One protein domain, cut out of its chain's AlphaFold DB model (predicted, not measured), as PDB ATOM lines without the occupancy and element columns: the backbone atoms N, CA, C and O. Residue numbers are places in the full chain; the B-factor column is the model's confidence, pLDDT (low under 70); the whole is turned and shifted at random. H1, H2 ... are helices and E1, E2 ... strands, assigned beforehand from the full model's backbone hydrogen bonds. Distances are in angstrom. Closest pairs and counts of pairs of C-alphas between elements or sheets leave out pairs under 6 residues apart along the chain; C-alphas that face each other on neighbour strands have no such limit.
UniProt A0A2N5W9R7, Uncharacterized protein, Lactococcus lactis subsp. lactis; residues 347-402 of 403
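AT A GLANCE: This is residues 347 to 402 of the 403 residues of an uncharacterized protein of Lactococcus lactis subsp. lactis (UniProt A0A2N5W9R7). A strongly twisted sheet of five antiparallel strands has one short helix, H1, over one face, and its two long strands, E1 and E5, run side by side inside the sheet. The sheet's order is E2 E1 E5 E4 E3. The printed part has 56 residues, with five named strands and one named helix in the order E1 E2 H1 E3 E4 E5, a mixed class. It is compact, with a radius of gyration of the C-alphas of 10.6 A and spans of 31 by 25 by 18 A.

HOW THE PARTS SIT: E1, residues 349 to 355, and E2, residues 360 to 363, form an antiparallel hairpin at 139 degrees, with N 353 and O 361 2.8 A apart. E3, residues 378 to 380, E4, residues 383 to 385, and E5, residues 394 to 401, form a meander, each strand the antiparallel neighbour of the one before. Both of its pairs are hairpins; N 380 and O 383 are 2.9 A apart, N 384 and O 397 2.8 A. E5 is also antiparallel to E1, at 160 degrees, with N 350 and O 400 2.8 A apart. E2 and E3 are the edge strands. H1, residues 365 to 373, is on the sheet at a height of 9.4 A, slantwise to the strands at 49 degrees to E5 on the local plane. It lies over E5 and only just over E4, with 3 C-alphas. The closest C-alphas of H1 and E1 are those of Ala 365 and Ile 351, 7.1 A apart. In H1 every O i to N i+4 pair is within hydrogen-bond range.

IN THESE COORDINATES: E1 begins at C-alpha 349 (-35.408, 29.463, 18.978) and is 19.5 A long. H1 is 11.9 A long. E5, 21.3 A long, ends at C-alpha 401 (-33.926, 33.519, 20.283).

THE WHOLE: The farthest C-alphas, of Phe 348 and Asn 389, are 31.2 A apart. The printed part has no cut and no long link. Residue 388 is under pLDDT 70.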
ATOM      1  N   PHE A 347     -34.290  24.285  19.481       86.81
ATOM      2  CA  PHE A 347     -35.166  24.039  20.636       86.81
ATOM      3  C   PHE A 347     -35.516  25.312  21.441       86.81
ATOM      4  O   PHE A 347     -36.645  25.481  21.912       86.81
ATOM      5  N   PHE A 348     -34.556  26.236  21.551       89.25
ATOM      6  CA  PHE A 348     -34.704  27.533  22.227       89.25
ATOM      7  C   PHE A 348     -34.841  28.710  21.252       89.25
ATOM      8  O   PHE A 348     -34.558  29.849  21.612       89.25
ATOM      9  N   LYS A 349     -35.239  28.442  20.008       91.00
ATOM     10  CA  LYS A 349     -35.408  29.463  18.978       91.00
ATOM     11  C   LYS A 349     -36.882  29.622  18.606       91.00
ATOM     12  O   LYS A 349     -37.675  28.690  18.751       91.00
ATOM     13  N   THR A 350     -37.227  30.800  18.114       92.81
ATOM     14  CA  THR A 350     -38.478  31.088  17.413       92.81
ATOM     15  C   THR A 350     -38.181  31.091  15.918       92.81
ATOM     16  O   THR A 350     -37.189  31.679  15.488       92.81
ATOM     17  N   ILE A 351     -39.007  30.402  15.132       94.12
ATOM     18  CA  ILE A 351     -38.848  30.294  13.679       94.12
ATOM     19  C   ILE A 351     -40.075  30.934  13.033       94.12
ATOM     20  O   ILE A 351     -41.193  30.478  13.270       94.12
ATOM     21  N   THR A 352     -39.867  31.972  12.226       94.88
ATOM     22  CA  THR A 352     -40.957  32.761  11.632       94.88
ATOM     23  C   THR A 352     -40.822  32.820  10.114       94.88
ATOM     24  O   THR A 352     -39.785  33.242   9.596       94.88
ATOM     25  N   GLU A 353     -41.874  32.404   9.412       93.81
ATOM     26  CA  GLU A 353     -42.108  32.631   7.985       93.81
ATOM     27  C   GLU A 353     -42.573  34.073   7.764       93.81
ATOM     28  O   GLU A 353     -43.476  34.544   8.455       93.81
ATOM     29  N   TYR A 354     -41.975  34.755   6.788       91.56
ATOM     30  CA  TYR A 354     -42.384  36.081   6.328       91.56
ATOM     31  C   TYR A 354     -42.872  35.976   4.886       91.56
ATOM     32  O   TYR A 354     -42.113  35.530   4.017       91.56
ATOM     33  N   TYR A 355     -44.097  36.417   4.623       92.31
ATOM     34  CA  TYR A 355     -44.707  36.394   3.295       92.31
ATOM     35  C   TYR A 355     -44.533  37.731   2.559       92.31
ATOM     36  O   TYR A 355     -44.164  38.757   3.142       92.31
ATOM     37  N   VAL A 356     -44.714  37.717   1.236       88.69
ATOM     38  CA  VAL A 356     -44.533  38.900   0.371       88.69
ATOM     39  C   VAL A 356     -45.596  39.978   0.632       88.69
ATOM     40  O   VAL A 356     -45.297  41.166   0.500       88.69
ATOM     41  N   ASP A 357     -46.797  39.580   1.044       89.44
ATOM     42  CA  ASP A 357     -47.917  40.453   1.430       89.44
ATOM     43  C   ASP A 357     -47.771  41.084   2.830       89.44
ATOM     44  O   ASP A 357     -48.531  41.985   3.186       89.44
ATOM     45  N   GLY A 358     -46.755  40.668   3.593       87.12
ATOM     46  CA  GLY A 358     -46.473  41.149   4.942       87.12
ATOM     47  C   GLY A 358     -47.049  40.278   6.060       87.12
ATOM     48  O   GLY A 358     -46.850  40.632   7.221       87.12
ATOM     49  N   GLU A 359     -47.721  39.163   5.752       92.06
ATOM     50  CA  GLU A 359     -48.150  38.208   6.777       92.06
ATOM     51  C   GLU A 359     -46.952  37.471   7.404       92.06
ATOM     52  O   GLU A 359     -45.896  37.281   6.786       92.06
ATOM     53  N   GLU A 360     -47.120  37.047   8.659       92.81
ATOM     54  CA  GLU A 360     -46.118  36.299   9.416       92.81
ATOM     55  C   GLU A 360     -46.734  35.043  10.025       92.81
ATOM     56  O   GLU A 360     -47.839  35.071  10.577       92.81
ATOM     57  N   ARG A 361     -45.988  33.938   9.983       94.31
ATOM     58  CA  ARG A 361     -46.411  32.669  10.578       94.31
ATOM     59  C   ARG A 361     -45.270  32.030  11.350       94.31
ATOM     60  O   ARG A 361     -44.198  31.774  10.811       94.31
ATOM     61  N   VAL A 362     -45.502  31.740  12.627       94.00
ATOM     62  CA  VAL A 362     -44.556  30.955  13.429       94.00
ATOM     63  C   VAL A 362     -44.683  29.490  13.030       94.00
ATOM     64  O   VAL A 362     -45.783  28.936  13.051       94.00
ATOM     65  N   ILE A 363     -43.553  28.876  12.695       93.25
ATOM     66  CA  ILE A 363     -43.468  27.468  12.319       93.25
ATOM     67  C   ILE A 363     -42.604  26.678  13.290       93.25
ATOM     68  O   ILE A 363     -41.815  27.204  14.080       93.25
ATOM     69  N   THR A 364     -42.762  25.369  13.223       94.12
ATOM     70  CA  THR A 364     -41.973  24.419  13.995       94.12
ATOM     71  C   THR A 364     -40.611  24.160  13.349       94.12
ATOM     72  O   THR A 364     -40.397  24.357  12.152       94.12
ATOM     73  N   ALA A 365     -39.667  23.647  14.142       92.19
ATOM     74  CA  ALA A 365     -38.384  23.183  13.613       92.19
ATOM     75  C   ALA A 365     -38.549  21.994  12.646       92.19
ATOM     76  O   ALA A 365     -37.703  21.800  11.774       92.19
ATOM     77  N   ASP A 366     -39.630  21.219  12.786       92.44
ATOM     78  CA  ASP A 366     -39.980  20.135  11.869       92.44
ATOM     79  C   ASP A 366     -40.397  20.661  10.492       92.44
ATOM     80  O   ASP A 366     -39.932  20.132   9.486       92.44
ATOM     81  N   GLU A 367     -41.196  21.730  10.435       92.56
ATOM     82  CA  GLU A 367     -41.552  22.397   9.174       92.56
ATOM     83  C   GLU A 367     -40.313  23.005   8.500       92.56
ATOM     84  O   GLU A 367     -40.097  22.813   7.303       92.56
ATOM     85  N   LEU A 368     -39.429  23.657   9.271       92.44
ATOM     86  CA  LEU A 368     -38.153  24.155   8.742       92.44
ATOM     87  C   LEU A 368     -37.272  23.019   8.196       92.44
ATOM     88  O   LEU A 368     -36.635  23.177   7.151       92.44
ATOM     89  N   TYR A 369     -37.235  21.870   8.878       92.50
ATOM     90  CA  TYR A 369     -36.519  20.695   8.385       92.50
ATOM     91  C   TYR A 369     -37.062  20.245   7.030       92.50
ATOM     92  O   TYR A 369     -36.272  19.945   6.138       92.50
ATOM     93  N   ASP A 370     -38.382  20.222   6.856       91.62
ATOM     94  CA  ASP A 370     -38.992  19.780   5.607       91.62
ATOM     95  C   ASP A 370     -38.630  20.729   4.451       91.62
ATOM     96  O   ASP A 370     -38.250  20.246   3.381       91.62
ATOM     97  N   TYR A 371     -38.601  22.051   4.672       90.88
ATOM     98  CA  TYR A 371     -38.101  23.007   3.670       90.88
ATOM     99  C   TYR A 371     -36.646  22.733   3.266       90.88
ATOM    100  O   TYR A 371     -36.316  22.711   2.076       90.88
ATOM    101  N   VAL A 372     -35.760  22.516   4.243       89.81
ATOM    102  CA  VAL A 372     -34.328  22.280   3.995       89.81
ATOM    103  C   VAL A 372     -34.101  20.925   3.319       89.81
ATOM    104  O   VAL A 372     -33.356  20.834   2.343       89.81
ATOM    105  N   ASN A 373     -34.765  19.870   3.796       88.75
ATOM    106  CA  ASN A 373     -34.609  18.505   3.298       88.75
ATOM    107  C   ASN A 373     -35.103  18.356   1.849       88.75
ATOM    108  O   ASN A 373     -34.479  17.653   1.055       88.75
ATOM    109  N   HIS A 374     -36.167  19.075   1.474       89.38
ATOM    110  CA  HIS A 374     -36.669  19.130   0.096       89.38
ATOM    111  C   HIS A 374     -35.958  20.181  -0.773       89.38
ATOM    112  O   HIS A 374     -36.350  20.393  -1.920       89.38
ATOM    113  N   LYS A 375     -34.896  20.824  -0.258       87.56
ATOM    114  CA  LYS A 375     -34.121  21.870  -0.953       87.56
ATOM    115  C   LYS A 375     -34.984  23.042  -1.438       87.56
ATOM    116  O   LYS A 375     -34.689  23.656  -2.460       87.56
ATOM    117  N   MET A 376     -36.048  23.350  -0.702       88.31
ATOM    118  CA  MET A 376     -36.945  24.471  -0.991       88.31
ATOM    119  C   MET A 376     -36.396  25.799  -0.473       88.31
ATOM    120  O   MET A 376     -36.873  26.853  -0.879       88.31
ATOM    121  N   VAL A 377     -35.400  25.754   0.414       88.81
ATOM    122  CA  VAL A 377     -34.713  26.927   0.957       88.81
ATOM    123  C   VAL A 377     -33.204  26.701   1.020       88.81
ATOM    124  O   VAL A 377     -32.738  25.563   1.102       88.81
ATOM    125  N   TYR A 378     -32.440  27.789   1.025       87.06
ATOM    126  CA  TYR A 378     -31.010  27.796   1.337       87.06
ATOM    127  C   TYR A 378     -30.735  28.750   2.500       87.06
ATOM    128  O   TYR A 378     -31.458  29.726   2.693       87.06
ATOM    129  N   SER A 379     -29.715  28.452   3.302       86.06
ATOM    130  CA  SER A 379     -29.369  29.237   4.490       86.06
ATOM    131  C   SER A 379     -28.262  30.247   4.206       86.06
ATOM    132  O   SER A 379     -27.228  29.872   3.650       86.06
ATOM    133  N   ASP A 380     -28.429  31.465   4.709       80.19
ATOM    134  CA  ASP A 380     -27.355  32.423   4.959       80.19
ATOM    135  C   ASP A 380     -27.409  32.808   6.447       80.19
ATOM    136  O   ASP A 380     -28.261  33.584   6.891       80.19
ATOM    137  N   SER A 381     -26.542  32.186   7.250       80.88
ATOM    138  CA  SER A 381     -26.536  32.318   8.714       80.88
ATOM    139  C   SER A 381     -27.867  31.876   9.366       80.88
ATOM    140  O   SER A 381     -28.275  30.725   9.208       80.88
ATOM    141  N   GLU A 382     -28.534  32.760  10.115       83.31
ATOM    142  CA  GLU A 382     -29.810  32.525  10.816       83.31
ATOM    143  C   GLU A 382     -31.052  32.853   9.957       83.31
ATOM    144  O   GLU A 382     -32.180  32.871  10.456       83.31
ATOM    145  N   THR A 383     -30.866  33.144   8.663       86.69
ATOM    146  CA  THR A 383     -31.961  33.404   7.716       86.69
ATOM    147  C   THR A 383     -31.954  32.384   6.581       86.69
ATOM    148  O   THR A 383     -30.909  32.053   6.021       86.69
ATOM    149  N   TYR A 384     -33.140  31.895   6.228       89.81
ATOM    150  CA  TYR A 384     -33.368  30.990   5.109       89.81
ATOM    151  C   TYR A 384     -34.146  31.705   4.011       89.81
ATOM    152  O   TYR A 384     -35.151  32.368   4.274       89.81
ATOM    153  N   PHE A 385     -33.693  31.539   2.775       86.62
ATOM    154  CA  PHE A 385     -34.267  32.175   1.596       86.62
ATOM    155  C   PHE A 385     -34.832  31.135   0.636       86.62
ATOM    156  O   PHE A 385     -34.287  30.036   0.503       86.62
ATOM    157  N   THR A 386     -35.914  31.494  -0.050       84.19
ATOM    158  CA  THR A 386     -36.531  30.656  -1.078       84.19
ATOM    159  C   THR A 386     -35.854  30.917  -2.431       84.19
ATOM    160  O   THR A 386     -35.544  32.063  -2.774       84.19
ATOM    161  N   PRO A 387     -35.574  29.884  -3.241       79.56
ATOM    162  CA  PRO A 387     -35.293  30.072  -4.655       79.56
ATOM    163  C   PRO A 387     -36.543  30.648  -5.330       79.56
ATOM    164  O   PRO A 387     -37.648  30.150  -5.102       79.56
ATOM    165  N   SER A 388     -36.367  31.645  -6.199       67.25
ATOM    166  CA  SER A 388     -37.425  32.511  -6.758       67.25
ATOM    167  C   SER A 388     -38.595  31.799  -7.459       67.25
ATOM    168  O   SER A 388     -39.592  32.432  -7.791       67.25
ATOM    169  N   ASN A 389     -38.488  30.490  -7.690       72.38
ATOM    170  CA  ASN A 389     -39.393  29.718  -8.536       72.38
ATOM    171  C   ASN A 389     -40.163  28.621  -7.774       72.38
ATOM    172  O   ASN A 389     -40.951  27.919  -8.399       72.38
ATOM    173  N   ILE A 390     -39.906  28.415  -6.472       75.69
ATOM    174  CA  ILE A 390     -40.445  27.261  -5.717       75.69
ATOM    175  C   ILE A 390     -41.571  27.673  -4.758       75.69
ATOM    176  O   ILE A 390     -42.578  26.976  -4.668       75.69
ATOM    177  N   LEU A 391     -41.420  28.801  -4.061       78.00
ATOM    178  CA  LEU A 391     -42.389  29.322  -3.090       78.00
ATOM    179  C   LEU A 391     -42.549  30.827  -3.323       78.00
ATOM    180  O   LEU A 391     -41.841  31.623  -2.715       78.00
ATOM    181  N   GLN A 392     -43.426  31.206  -4.257       79.44
ATOM    182  CA  GLN A 392     -43.547  32.597  -4.727       79.44
ATOM    183  C   GLN A 392     -44.065  33.558  -3.650       79.44
ATOM    184  O   GLN A 392     -43.678  34.726  -3.645       79.44
ATOM    185  N   ASP A 393     -44.867  33.054  -2.713       85.88
ATOM    186  CA  ASP A 393     -45.491  33.872  -1.669       85.88
ATOM    187  C   ASP A 393     -44.619  33.988  -0.407       85.88
ATOM    188  O   ASP A 393     -44.792  34.915   0.385       85.88
ATOM    189  N   LEU A 394     -43.645  33.086  -0.219       87.56
ATOM    190  CA  LEU A 394     -42.754  33.067   0.945       87.56
ATOM    191  C   LEU A 394     -41.469  33.856   0.652       87.56
ATOM    192  O   LEU A 394     -40.653  33.463  -0.184       87.56
ATOM    193  N   LYS A 395     -41.252  34.946   1.395       87.31
ATOM    194  CA  LYS A 395     -40.091  35.834   1.246       87.31
ATOM    195  C   LYS A 395     -38.835  35.264   1.906       87.31
ATOM    196  O   LYS A 395     -37.779  35.199   1.281       87.31
ATOM    197  N   CYS A 396     -38.923  34.900   3.184       90.12
ATOM    198  CA  CYS A 396     -37.823  34.299   3.941       90.12
ATOM    199  C   CYS A 396     -38.325  33.648   5.233       90.12
ATOM    200  O   CYS A 396     -39.411  33.967   5.712       90.12
ATOM    201  N   ILE A 397     -37.489  32.812   5.843       93.62
ATOM    202  CA  ILE A 397     -37.694  32.277   7.192       93.62
ATOM    203  C   ILE A 397     -36.558  32.787   8.082       93.62
ATOM    204  O   ILE A 397     -35.389  32.656   7.716       93.62
ATOM    205  N   LYS A 398     -36.871  33.363   9.246       93.25
ATOM    206  CA  LYS A 398     -35.858  33.815  10.218       93.25
ATOM    207  C   LYS A 398     -35.899  32.987  11.490       93.25
ATOM    208  O   LYS A 398     -36.973  32.616  11.958       93.25
ATOM    209  N   VAL A 399     -34.719  32.759  12.056       92.50
ATOM    210  CA  VAL A 399     -34.530  32.107  13.350       92.50
ATOM    211  C   VAL A 399     -34.056  33.147  14.364       92.50
ATOM    212  O   VAL A 399     -33.035  33.802  14.164       92.50
ATOM    213  N   THR A 400     -34.789  33.307  15.462       90.94
ATOM    214  CA  THR A 400     -34.467  34.239  16.556       90.94
ATOM    215  C   THR A 400     -34.458  33.514  17.898       90.94
ATOM    216  O   THR A 400     -34.961  32.400  18.006       90.94
ATOM    217  N   ASP A 401     -33.843  34.089  18.932       88.25
ATOM    218  CA  ASP A 401     -33.926  33.519  20.283       88.25
ATOM    219  C   ASP A 401     -35.364  33.572  20.815       88.25
ATOM    220  O   ASP A 401     -36.095  34.532  20.556       88.25
ATOM    221  N   LYS A 402     -35.785  32.530  21.547       76.50
ATOM    222  CA  LYS A 402     -37.044  32.579  22.303       76.50
ATOM    223  C   LYS A 402     -36.962  33.719  23.318       76.50
ATOM    224  O   LYS A 402     -36.004  33.773  24.089       76.50
TER     225      LYS A 402